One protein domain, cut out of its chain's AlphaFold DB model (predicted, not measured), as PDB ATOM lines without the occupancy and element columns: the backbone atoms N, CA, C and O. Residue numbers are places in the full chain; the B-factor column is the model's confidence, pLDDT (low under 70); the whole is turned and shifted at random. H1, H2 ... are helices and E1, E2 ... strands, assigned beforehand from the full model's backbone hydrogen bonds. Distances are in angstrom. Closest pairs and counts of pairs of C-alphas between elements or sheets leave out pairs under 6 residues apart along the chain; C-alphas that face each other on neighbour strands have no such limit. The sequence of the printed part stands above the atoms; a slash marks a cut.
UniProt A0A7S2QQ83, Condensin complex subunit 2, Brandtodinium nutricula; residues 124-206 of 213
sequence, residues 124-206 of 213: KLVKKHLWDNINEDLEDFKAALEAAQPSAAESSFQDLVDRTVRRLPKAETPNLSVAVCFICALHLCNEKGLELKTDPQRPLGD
ATOM      1  N   LYS A 124       1.126   9.283  -1.050       91.88
ATOM      2  CA  LYS A 124       0.093   8.360  -0.544       91.88
ATOM      3  C   LYS A 124       0.613   7.593   0.668       91.88
ATOM      4  O   LYS A 124      -0.114   7.462   1.653       91.88
ATOM      5  N   LEU A 125       1.869   7.146   0.621       92.56
ATOM      6  CA  LEU A 125       2.537   6.487   1.745       92.56
ATOM      7  C   LEU A 125       2.712   7.440   2.939       92.56
ATOM      8  O   LEU A 125       2.386   7.069   4.067       92.56
ATOM      9  N   VAL A 126       3.145   8.684   2.691       93.56
ATOM     10  CA  VAL A 126       3.262   9.731   3.723       93.56
ATOM     11  C   VAL A 126       1.907  10.009   4.376       93.56
ATOM     12  O   VAL A 126       1.803   9.951   5.599       93.56
ATOM     13  N   LYS A 127       0.853  10.258   3.582       93.88
ATOM     14  CA  LYS A 127      -0.505  10.490   4.106       93.88
ATOM     15  C   LYS A 127      -1.027   9.303   4.908       93.88
ATOM     16  O   LYS A 127      -1.663   9.526   5.933       93.88
ATOM     17  N   LYS A 128      -0.755   8.068   4.469       94.19
ATOM     18  CA  LYS A 128      -1.133   6.865   5.215       94.19
ATOM     19  C   LYS A 128      -0.469   6.850   6.591       94.19
ATOM     20  O   LYS A 128      -1.179   6.841   7.583       94.19
ATOM     21  N   HIS A 129       0.860   6.912   6.663       94.25
ATOM     22  CA  HIS A 129       1.568   6.846   7.946       94.25
ATOM     23  C   HIS A 129       1.244   8.015   8.883       94.25
ATOM     24  O   HIS A 129       1.170   7.817  10.093       94.25
ATOM     25  N   LEU A 130       1.020   9.209   8.330       94.19
ATOM     26  CA  LEU A 130       0.596  10.373   9.102       94.19
ATOM     27  C   LEU A 130      -0.813  10.175   9.686       94.19
ATOM     28  O   LEU A 130      -1.024  10.459  10.861       94.19
ATOM     29  N   TRP A 131      -1.755   9.641   8.900       94.12
ATOM     30  CA  TRP A 131      -3.092   9.289   9.382       94.12
ATOM     31  C   TRP A 131      -3.072   8.139  10.396       94.12
ATOM     32  O   TRP A 131      -3.757   8.237  11.407       94.12
ATOM     33  N   ASP A 132      -2.275   7.090  10.164       94.00
ATOM     34  CA  ASP A 132      -2.133   5.955  11.084       94.00
ATOM     35  C   ASP A 132      -1.700   6.455  12.482       94.00
ATOM     36  O   ASP A 132      -2.327   6.106  13.478       94.00
ATOM     37  N   ASN A 133      -0.705   7.354  12.556       93.38
ATOM     38  CA  ASN A 133      -0.258   7.963  13.820       93.38
ATOM     39  C   ASN A 133      -1.356   8.806  14.506       93.38
ATOM     40  O   ASN A 133      -1.505   8.739  15.721       93.38
ATOM     41  N   ILE A 134      -2.120   9.596  13.741       91.06
ATOM     42  CA  ILE A 134      -3.228  10.413  14.277       91.06
ATOM     43  C   ILE A 134      -4.366   9.515  14.789       91.06
ATOM     44  O   ILE A 134      -4.992   9.824  15.801       91.06
ATOM     45  N   ASN A 135      -4.648   8.402  14.105       90.31
ATOM     46  CA  ASN A 135      -5.685   7.461  14.515       90.31
ATOM     47  C   ASN A 135      -5.292   6.698  15.788       90.31
ATOM     48  O   ASN A 135      -6.142   6.536  16.654       90.31
ATOM     49  N   GLU A 136      -4.026   6.282  15.916       90.62
ATOM     50  CA  GLU A 136      -3.484   5.698  17.153       90.62
ATOM     51  C   GLU A 136      -3.671   6.656  18.340       90.62
ATOM     52  O   GLU A 136      -4.266   6.269  19.344       90.62
ATOM     53  N   ASP A 137      -3.282   7.930  18.191       88.81
ATOM     54  CA  ASP A 137      -3.488   8.944  19.233       88.81
ATOM     55  C   ASP A 137      -4.984   9.083  19.587       88.81
ATOM     56  O   ASP A 137      -5.362   9.055  20.759       88.81
ATOM     57  N   LEU A 138      -5.870   9.182  18.584       85.62
ATOM     58  CA  LEU A 138      -7.326   9.276  18.774       85.62
ATOM     59  C   LEU A 138      -7.944   8.047  19.462       85.62
ATOM     60  O   LEU A 138      -8.980   8.177  20.119       85.62
ATOM     61  N   GLU A 139      -7.369   6.859  19.287       86.56
ATOM     62  CA  GLU A 139      -7.798   5.626  19.954       86.56
ATOM     63  C   GLU A 139      -7.316   5.588  21.410       86.56
ATOM     64  O   GLU A 139      -8.129   5.332  22.305       86.56
ATOM     65  N   ASP A 140      -6.062   5.967  21.667       84.50
ATOM     66  CA  ASP A 140      -5.511   6.117  23.018       84.50
ATOM     67  C   ASP A 140      -6.281   7.176  23.832       84.50
ATOM     68  O   ASP A 140      -6.627   6.940  24.994       84.50
ATOM     69  N   PHE A 141      -6.653   8.309  23.220       81.81
ATOM     70  CA  PHE A 141      -7.498   9.329  23.855       81.81
ATOM     71  C   PHE A 141      -8.894   8.801  24.226       81.81
ATOM     72  O   PHE A 141      -9.396   9.106  25.310       81.81
ATOM     73  N   LYS A 142      -9.528   7.979  23.376       81.12
ATOM     74  CA  LYS A 142     -10.832   7.361  23.692       81.12
ATOM     75  C   LYS A 142     -10.721   6.382  24.861       81.12
ATOM     76  O   LYS A 142     -11.558   6.423  25.761       81.12
ATOM     77  N   ALA A 143      -9.677   5.554  24.883       80.38
ATOM     78  CA  ALA A 143      -9.416   4.637  25.992       80.38
ATOM     79  C   ALA A 143      -9.126   5.388  27.309       80.38
ATOM     80  O   ALA A 143      -9.623   5.006  28.371       80.38
ATOM     81  N   ALA A 144      -8.381   6.496  27.248       77.12
ATOM     82  CA  ALA A 144      -8.114   7.360  28.397       77.12
ATOM     83  C   ALA A 144      -9.385   8.052  28.932       77.12
ATOM     84  O   ALA A 144      -9.548   8.186  30.149       77.12
ATOM     85  N   LEU A 145     -10.315   8.430  28.047       71.75
ATOM     86  CA  LEU A 145     -11.599   9.022  28.423       71.75
ATOM     87  C   LEU A 145     -12.500   8.021  29.166       71.75
ATOM     88  O   LEU A 145     -13.090   8.383  30.184       71.75
ATOM     89  N   GLU A 146     -12.557   6.754  28.732       71.00
ATOM     90  CA  GLU A 146     -13.241   5.688  29.490       71.00
ATOM     91  C   GLU A 146     -12.575   5.424  30.855       71.00
ATOM     92  O   GLU A 146     -13.254   5.104  31.831       71.00
ATOM     93  N   ALA A 147     -11.260   5.649  30.963       73.69
ATOM     94  CA  ALA A 147     -10.506   5.636  32.219       73.69
ATOM     95  C   ALA A 147     -10.600   6.952  33.037       73.69
ATOM     96  O   ALA A 147      -9.863   7.128  34.010       73.69
ATOM     97  N   ALA A 148     -11.516   7.860  32.674       63.25
ATOM     98  CA  ALA A 148     -11.797   9.137  33.337       63.25
ATOM     99  C   ALA A 148     -10.627  10.150  33.386       63.25
ATOM    100  O   ALA A 148     -10.576  10.997  34.282       63.25
ATOM    101  N   GLN A 149      -9.713  10.109  32.411       57.16
ATOM    102  CA  GLN A 149      -8.717  11.162  32.166       57.16
ATOM    103  C   GLN A 149      -9.242  12.136  31.091       57.16
ATOM    104  O   GLN A 149      -9.345  11.750  29.929       57.16
ATOM    105  N   PRO A 150      -9.574  13.398  31.429       52.06
ATOM    106  CA  PRO A 150     -10.030  14.383  30.453       52.06
ATOM    107  C   PRO A 150      -8.838  15.091  29.787       52.06
ATOM    108  O   PRO A 150      -8.557  16.255  30.073       52.06
ATOM    109  N   SER A 151      -8.129  14.394  28.898       56.81
ATOM    110  CA  SER A 151      -7.234  15.032  27.926       56.81
ATOM    111  C   SER A 151      -8.001  15.344  26.641       56.81
ATOM    112  O   SER A 151      -8.738  14.506  26.122       56.81
ATOM    113  N   ALA A 152      -7.837  16.562  26.120       60.66
ATOM    114  CA  ALA A 152      -8.293  16.882  24.774       60.66
ATOM    115  C   ALA A 152      -7.502  16.039  23.759       60.66
ATOM    116  O   ALA A 152      -6.312  15.789  23.962       60.66
ATOM    117  N   ALA A 153      -8.164  15.597  22.687       70.06
ATOM    118  CA  ALA A 153      -7.548  14.785  21.643       70.06
ATOM    119  C   ALA A 153      -6.678  15.653  20.717       70.06
ATOM    120  O   ALA A 153      -7.076  15.985  19.599       70.06
ATOM    121  N   GLU A 154      -5.523  16.064  21.242       83.00
ATOM    122  CA  GLU A 154      -4.582  17.004  20.634       83.00
ATOM    123  C   GLU A 154      -3.214  16.338  20.440       83.00
ATOM    124  O   GLU A 154      -2.554  15.942  21.402       83.00
ATOM    125  N   SER A 155      -2.767  16.258  19.187       88.75
ATOM    126  CA  SER A 155      -1.467  15.704  18.802       88.75
ATOM    127  C   SER A 155      -0.537  16.806  18.294       88.75
ATOM    128  O   SER A 155      -0.929  17.635  17.471       88.75
ATOM    129  N   SER A 156       0.720  16.803  18.739       92.25
ATOM    130  CA  SER A 156       1.762  17.701  18.219       92.25
ATOM    131  C   SER A 156       2.091  17.356  16.764       92.25
ATOM    132  O   SER A 156       2.435  16.215  16.450       92.25
ATOM    133  N   PHE A 157       2.034  18.340  15.865       93.81
ATOM    134  CA  PHE A 157       2.418  18.144  14.468       93.81
ATOM    135  C   PHE A 157       3.909  17.806  14.332       93.81
ATOM    136  O   PHE A 157       4.254  16.925  13.545       93.81
ATOM    137  N   GLN A 158       4.791  18.436  15.114       93.62
ATOM    138  CA  GLN A 158       6.217  18.081  15.149       93.62
ATOM    139  C   GLN A 158       6.443  16.609  15.528       93.62
ATOM    140  O   GLN A 158       7.179  15.913  14.825       93.62
ATOM    141  N   ASP A 159       5.780  16.107  16.571       93.38
ATOM    142  CA  ASP A 159       5.888  14.698  16.975       93.38
ATOM    143  C   ASP A 159       5.303  13.733  15.922       93.38
ATOM    144  O   ASP A 159       5.917  12.716  15.591       93.38
ATOM    145  N   LEU A 160       4.165  14.085  15.311       93.44
ATOM    146  CA  LEU A 160       3.575  13.323  14.205       93.44
ATOM    147  C   LEU A 160       4.507  13.236  12.987       93.44
ATOM    148  O   LEU A 160       4.601  12.175  12.356       93.44
ATOM    149  N   VAL A 161       5.215  14.321  12.651       93.62
ATOM    150  CA  VAL A 161       6.237  14.334  11.593       93.62
ATOM    151  C   VAL A 161       7.387  13.401  11.959       93.62
ATOM    152  O   VAL A 161       7.727  12.531  11.158       93.62
ATOM    153  N   ASP A 162       7.927  13.503  13.173       93.44
ATOM    154  CA  ASP A 162       9.016  12.651  13.659       93.44
ATOM    155  C   ASP A 162       8.638  11.158  13.651       93.44
ATOM    156  O   ASP A 162       9.427  10.311  13.214       93.44
ATOM    157  N   ARG A 163       7.412  10.812  14.068       93.38
ATOM    158  CA  ARG A 163       6.877   9.442  13.989       93.38
ATOM    159  C   ARG A 163       6.706   8.972  12.544       93.38
ATOM    160  O   ARG A 163       7.077   7.841  12.225       93.38
ATOM    161  N   THR A 164       6.216   9.827  11.647       92.56
ATOM    162  CA  THR A 164       6.060   9.512  10.213       92.56
ATOM    163  C   THR A 164       7.415   9.264   9.542       92.56
ATOM    164  O   THR A 164       7.595   8.258   8.856       92.56
ATOM    165  N   VAL A 165       8.403  10.125   9.809       91.75
ATOM    166  CA  VAL A 165       9.795  10.004   9.340       91.75
ATOM    167  C   VAL A 165      10.430   8.682   9.793       91.75
ATOM    168  O   VAL A 165      11.139   8.050   9.013       91.75
ATOM    169  N   ARG A 166      10.143   8.223  11.022       91.19
ATOM    170  CA  ARG A 166      10.631   6.936  11.564       91.19
ATOM    171  C   ARG A 166       9.944   5.704  10.967       91.19
ATOM    172  O   ARG A 166      10.563   4.642  10.944       91.19
ATOM    173  N   ARG A 167       8.687   5.819  10.520       90.19
ATOM    174  CA  ARG A 167       7.925   4.724   9.882       90.19
ATOM    175  C   ARG A 167       8.263   4.541   8.399       90.19
ATOM    176  O   ARG A 167       8.108   3.440   7.877       90.19
ATOM    177  N   LEU A 168       8.742   5.589   7.731       88.56
ATOM    178  CA  LEU A 168       9.082   5.553   6.308       88.56
ATOM    179  C   LEU A 168      10.364   4.754   5.997       88.56
ATOM    180  O   LEU A 168      11.309   4.742   6.793       88.56
ATOM    181  N   PRO A 169      10.460   4.133   4.804       88.06
ATOM    182  CA  PRO A 169      11.697   3.517   4.332       88.06
ATOM    183  C   PRO A 169      12.847   4.527   4.240       88.06
ATOM    184  O   PRO A 169      12.656   5.651   3.779       88.06
ATOM    185  N   LYS A 170      14.074   4.091   4.564       85.25
ATOM    186  CA  LYS A 170      15.292   4.934   4.549       85.25
ATOM    187  C   LYS A 170      15.595   5.625   3.209       85.25
ATOM    188  O   LYS A 170      16.361   6.581   3.189       85.25
ATOM    189  N   ALA A 171      15.039   5.121   2.105       82.69
ATOM    190  CA  ALA A 171      15.163   5.718   0.776       82.69
ATOM    191  C   ALA A 171      14.292   6.978   0.601       82.69
ATOM    192  O   ALA A 171      14.717   7.917  -0.066       82.69
ATOM    193  N   GLU A 172      13.123   7.024   1.248       81.00
ATOM    194  CA  GLU A 172      12.156   8.129   1.153       81.00
ATOM    195  C   GLU A 172      12.432   9.234   2.186       81.00
ATOM    196  O   GLU A 172      12.149  10.408   1.950       81.00
ATOM    197  N   THR A 173      13.036   8.879   3.326       82.50
ATOM    198  CA  THR A 173      13.373   9.808   4.419       82.50
ATOM    199  C   THR A 173      14.103  11.095   3.980       82.50
ATOM    200  O   THR A 173      13.695  12.159   4.437       82.50
ATOM    201  N   PRO A 174      15.140  11.079   3.106       83.44
ATOM    202  CA  PRO A 174      15.833  12.304   2.668       83.44
ATOM    203  C   PRO A 174      15.068  13.134   1.615       83.44
ATOM    204  O   PRO A 174      15.486  14.257   1.288       83.44
ATOM    205  N   ASN A 175      13.978  12.588   1.068       84.38
ATOM    206  CA  ASN A 175      13.111  13.261   0.102       84.38
ATOM    207  C   ASN A 175      11.912  13.935   0.781       84.38
ATOM    208  O   ASN A 175      11.411  14.941   0.279       84.38
ATOM    209  N   LEU A 176      11.492  13.428   1.944       89.38
ATOM    210  CA  LEU A 176      10.459  14.050   2.757       89.38
ATOM    211  C   LEU A 176      10.953  15.366   3.381       89.38
ATOM    212  O   LEU A 176      12.038  15.446   3.953       89.38
ATOM    213  N   SER A 177      10.123  16.405   3.298       91.75
ATOM    214  CA  SER A 177      10.345  17.692   3.960       91.75
ATOM    215  C   SER A 177       9.162  18.052   4.855       91.75
ATOM    216  O   SER A 177       8.033  17.619   4.612       91.75
ATOM    217  N   VAL A 178       9.402  18.905   5.856       91.88
ATOM    218  CA  VAL A 178       8.348  19.413   6.756       91.88
ATOM    219  C   VAL A 178       7.216  20.084   5.966       91.88
ATOM    220  O   VAL A 178       6.050  19.903   6.299       91.88
ATOM    221  N   ALA A 179       7.537  20.782   4.870       92.00
ATOM    222  CA  ALA A 179       6.544  21.391   3.985       92.00
ATOM    223  C   ALA A 179       5.629  20.348   3.317       92.00
ATOM    224  O   ALA A 179       4.416  20.537   3.279       92.00
ATOM    225  N   VAL A 180       6.178  19.219   2.848       92.44
ATOM    226  CA  VAL A 180       5.375  18.119   2.280       92.44
ATOM    227  C   VAL A 180       4.485  17.487   3.352       92.44
ATOM    228  O   VAL A 180       3.296  17.295   3.104       92.44
ATOM    229  N   CYS A 181       5.009  17.232   4.558       93.25
ATOM    230  CA  CYS A 181       4.196  16.764   5.686       93.25
ATOM    231  C   CYS A 181       3.054  17.729   6.026       93.25
ATOM    232  O   CYS A 181       1.935  17.287   6.264       93.25
ATOM    233  N   PHE A 182       3.323  19.036   6.024       94.75
ATOM    234  CA  PHE A 182       2.339  20.068   6.345       94.75
ATOM    235  C   PHE A 182       1.223  20.128   5.297       94.75
ATOM    236  O   PHE A 182       0.044  20.103   5.645       94.75
ATOM    237  N   ILE A 183       1.572  20.088   4.006       94.75
ATOM    238  CA  ILE A 183       0.591  19.988   2.914       94.75
ATOM    239  C   ILE A 183      -0.255  18.713   3.074       94.75
ATOM    240  O   ILE A 183      -1.481  18.783   2.984       94.75
ATOM    241  N   CYS A 184       0.368  17.568   3.382       94.62
ATOM    242  CA  CYS A 184      -0.340  16.310   3.640       94.62
ATOM    243  C   CYS A 184      -1.300  16.407   4.838       94.62
ATOM    244  O   CYS A 184      -2.426  15.918   4.744       94.62
ATOM    245  N   ALA A 185      -0.888  17.059   5.930       93.75
ATOM    246  CA  ALA A 185      -1.725  17.285   7.107       93.75
ATOM    247  C   ALA A 185      -2.953  18.142   6.774       93.75
ATOM    248  O   ALA A 185      -4.063  17.761   7.135       93.75
ATOM    249  N   LEU A 186      -2.793  19.232   6.013       94.75
ATOM    250  CA  LEU A 186      -3.918  20.057   5.553       94.75
ATOM    251  C   LEU A 186      -4.910  19.265   4.684       94.75
ATOM    252  O   LEU A 186      -6.121  19.423   4.824       94.75
ATOM    253  N   HIS A 187      -4.416  18.369   3.821       93.81
ATOM    254  CA  HIS A 187      -5.284  17.492   3.026       93.81
ATOM    255  C   HIS A 187      -6.039  16.493   3.917       93.81
ATOM    256  O   HIS A 187      -7.236  16.292   3.731       93.81
ATOM    257  N   LEU A 188      -5.373  15.907   4.921       93.44
ATOM    258  CA  LEU A 188      -6.021  15.029   5.901       93.44
ATOM    259  C   LEU A 188      -7.059  15.769   6.754       93.44
ATOM    260  O   LEU A 188      -8.112  15.199   7.016       93.44
ATOM    261  N   CYS A 189      -6.816  17.027   7.134       92.50
ATOM    262  CA  CYS A 189      -7.796  17.850   7.850       92.50
ATOM    263  C   CYS A 189      -9.106  17.957   7.061       92.50
ATOM    264  O   CYS A 189     -10.168  17.613   7.578       92.50
ATOM    265  N   ASN A 190      -9.013  18.298   5.772       93.00
ATOM    266  CA  ASN A 190     -10.170  18.388   4.879       93.00
ATOM    267  C   ASN A 190     -10.859  17.027   4.639       93.00
ATOM    268  O   ASN A 190     -12.080  16.960   4.557       93.00
ATOM    269  N   GLU A 191     -10.093  15.937   4.517       91.44
ATOM    270  CA  GLU A 191     -10.618  14.592   4.215       91.44
ATOM    271  C   GLU A 191     -11.200  13.851   5.430       91.44
ATOM    272  O   GLU A 191     -11.974  12.906   5.258       91.44
ATOM    273  N   LYS A 192     -10.783  14.217   6.647       88.94
ATOM    274  CA  LYS A 192     -11.088  13.491   7.894       88.94
ATOM    275  C   LYS A 192     -11.798  14.340   8.949       88.94
ATOM    276  O   LYS A 192     -12.172  13.799   9.985       88.94
ATOM    277  N   GLY A 193     -11.994  15.633   8.691       88.19
ATOM    278  CA  GLY A 193     -12.609  16.565   9.637       88.19
ATOM    279  C   GLY A 193     -11.718  16.898  10.836       88.19
ATOM    280  O   GLY A 193     -12.241  17.150  11.915       88.19
ATOM    281  N   LEU A 194     -10.391  16.860  10.672       90.75
ATOM    282  CA  LEU A 194      -9.457  17.314  11.713       90.75
ATOM    283  C   LEU A 194      -9.305  18.837  11.654       90.75
ATOM    284  O   LEU A 194      -9.392  19.434  10.580       90.75
ATOM    285  N   GLU A 195      -8.981  19.450  12.787       91.38
ATOM    286  CA  GLU A 195      -8.614  20.865  12.862       91.38
ATOM    287  C   GLU A 195      -7.114  21.025  13.124       91.38
ATOM    288  O   GLU A 195      -6.535  20.300  13.932       91.38
ATOM    289  N   LEU A 196      -6.484  22.017  12.488       91.06
ATOM    290  CA  LEU A 196      -5.099  22.399  12.766       91.06
ATOM    291  C   LEU A 196      -5.079  23.736  13.515       91.06
ATOM    292  O   LEU A 196      -5.403  24.778  12.944       91.06
ATOM    293  N   LYS A 197      -4.708  23.710  14.797       90.94
ATOM    294  CA  LYS A 197      -4.702  24.879  15.690       90.94
ATOM    295  C   LYS A 197      -3.281  25.391  15.910       90.94
ATOM    296  O   LYS A 197      -2.333  24.614  16.007       90.94
ATOM    297  N   THR A 198      -3.140  26.709  16.000       91.12
ATOM    298  CA  THR A 198      -1.883  27.398  16.318       91.12
ATOM    299  C   THR A 198      -1.971  28.064  17.685       91.12
ATOM    300  O   THR A 198      -3.037  28.526  18.094       91.12
ATOM    301  N   ASP A 199      -0.842  28.154  18.387       87.31
ATOM    302  CA  ASP A 199      -0.739  28.996  19.578       87.31
ATOM    303  C   ASP A 199      -0.677  30.482  19.154       87.31
ATOM    304  O   ASP A 199       0.273  30.874  18.467       87.31
ATOM    305  N   PRO A 200      -1.630  31.344  19.563       85.75
ATOM    306  CA  PRO A 200      -1.596  32.769  19.239       85.75
ATOM    307  C   PRO A 200      -0.403  33.520  19.857       85.75
ATOM    308  O   PRO A 200      -0.066  34.602  19.381       85.75
ATOM    309  N   GLN A 201       0.251  32.986  20.898       85.25
ATOM    310  CA  GLN A 201       1.504  33.537  21.437       85.25
ATOM    311  C   GLN A 201       2.734  33.115  20.624       85.25
ATOM    312  O   GLN A 201       3.751  33.812  20.636       85.25
ATOM    313  N   ARG A 202       2.655  31.998  19.892       87.31
ATOM    314  CA  ARG A 202       3.751  31.457  19.080       87.31
ATOM    315  C   ARG A 202       3.231  30.964  17.717       87.31
ATOM    316  O   ARG A 202       3.282  29.766  17.441       87.31
ATOM    317  N   PRO A 203       2.798  31.873  16.820       79.88
ATOM    318  CA  PRO A 203       2.107  31.513  15.574       79.88
ATOM    319  C   PRO A 203       2.967  30.736  14.561       79.88
ATOM    320  O   PRO A 203       2.428  30.117  13.651       79.88
ATOM    321  N   LEU A 204       4.297  30.760  14.717       84.56
ATOM    322  CA  LEU A 204       5.272  29.974  13.944       84.56
ATOM    323  C   LEU A 204       5.966  28.911  14.824       84.56
ATOM    324  O   LEU A 204       7.152  28.628  14.665       84.56
ATOM    325  N   GLY A 205       5.258  28.418  15.842       87.31
ATOM    326  CA  GLY A 205       5.727  27.402  16.778       87.31
ATOM    327  C   GLY A 205       5.479  25.985  16.271       87.31
ATOM    328  O   GLY A 205       5.995  25.582  15.232       87.31
ATOM    329  N   ASP A 206       4.717  25.227  17.050       91.31
ATOM    330  CA  ASP A 206       4.162  23.940  16.639       91.31
ATOM    331  C   ASP A 206       2.657  24.088  16.372       91.31
ATOM    332  O   ASP A 206       2.037  25.070  16.793       91.31
TER     333      ASP A 206
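Overview. This is residues 124 to 206 of the 213 residues of the protein "Condensin complex subunit 2" of Brandtodinium nutricula (UniProt A0A7S2QQ83). One long helix, H1, has two shorter helices, H2 and H3, packed steeply on its residues 126 to 134, while its later part reaches beyond them and residues 199 to 204 stick out. The 83 printed residues, mostly helix by class, include H1, E1, H2, H3 and E2 in chain order; neither strand pairs with a named strand. The whole is only just compact, close to loose, with a radius of gyration of the C-alphas of 13.7 A and spans of 42 by 30 by 21 A.

Along the chain. H1, residues 124 to 146, starts at C-alpha 124 (0.093, 8.360, -0.544) and is 33.0 A long. H2 is residues 157 to 167, 15.2 A, and H3 residues 178 to 192, 20.4 A. E1 is residues 154 to 156; E2, residues 195 to 198, ends at C-alpha 198 (-1.883, 27.398, 16.318).

Arrangement. H1 touches H2 with residues 126 to 134 alone, at a steep tilt of 62 degrees, opposite ways; the closest C-alphas, Leu 130 and Thr 164, are 5.6 A apart. H1 touches H3 with residues 126 to 131 alone, at a steep tilt of 60 degrees, the same way; the closest C-alphas, Lys 127 and Cys 184, are 5.8 A apart. E1 and E2 are near each other. In H1, H2 and H3 every O i to N i+4 pair is within hydrogen-bond range.

Size, cuts and confidence. The farthest C-alphas, Ala 148 and Ala 171, are 42.4 A apart. The printed part has no cut and no long link. Residues 148 to 152 have pLDDT under 70.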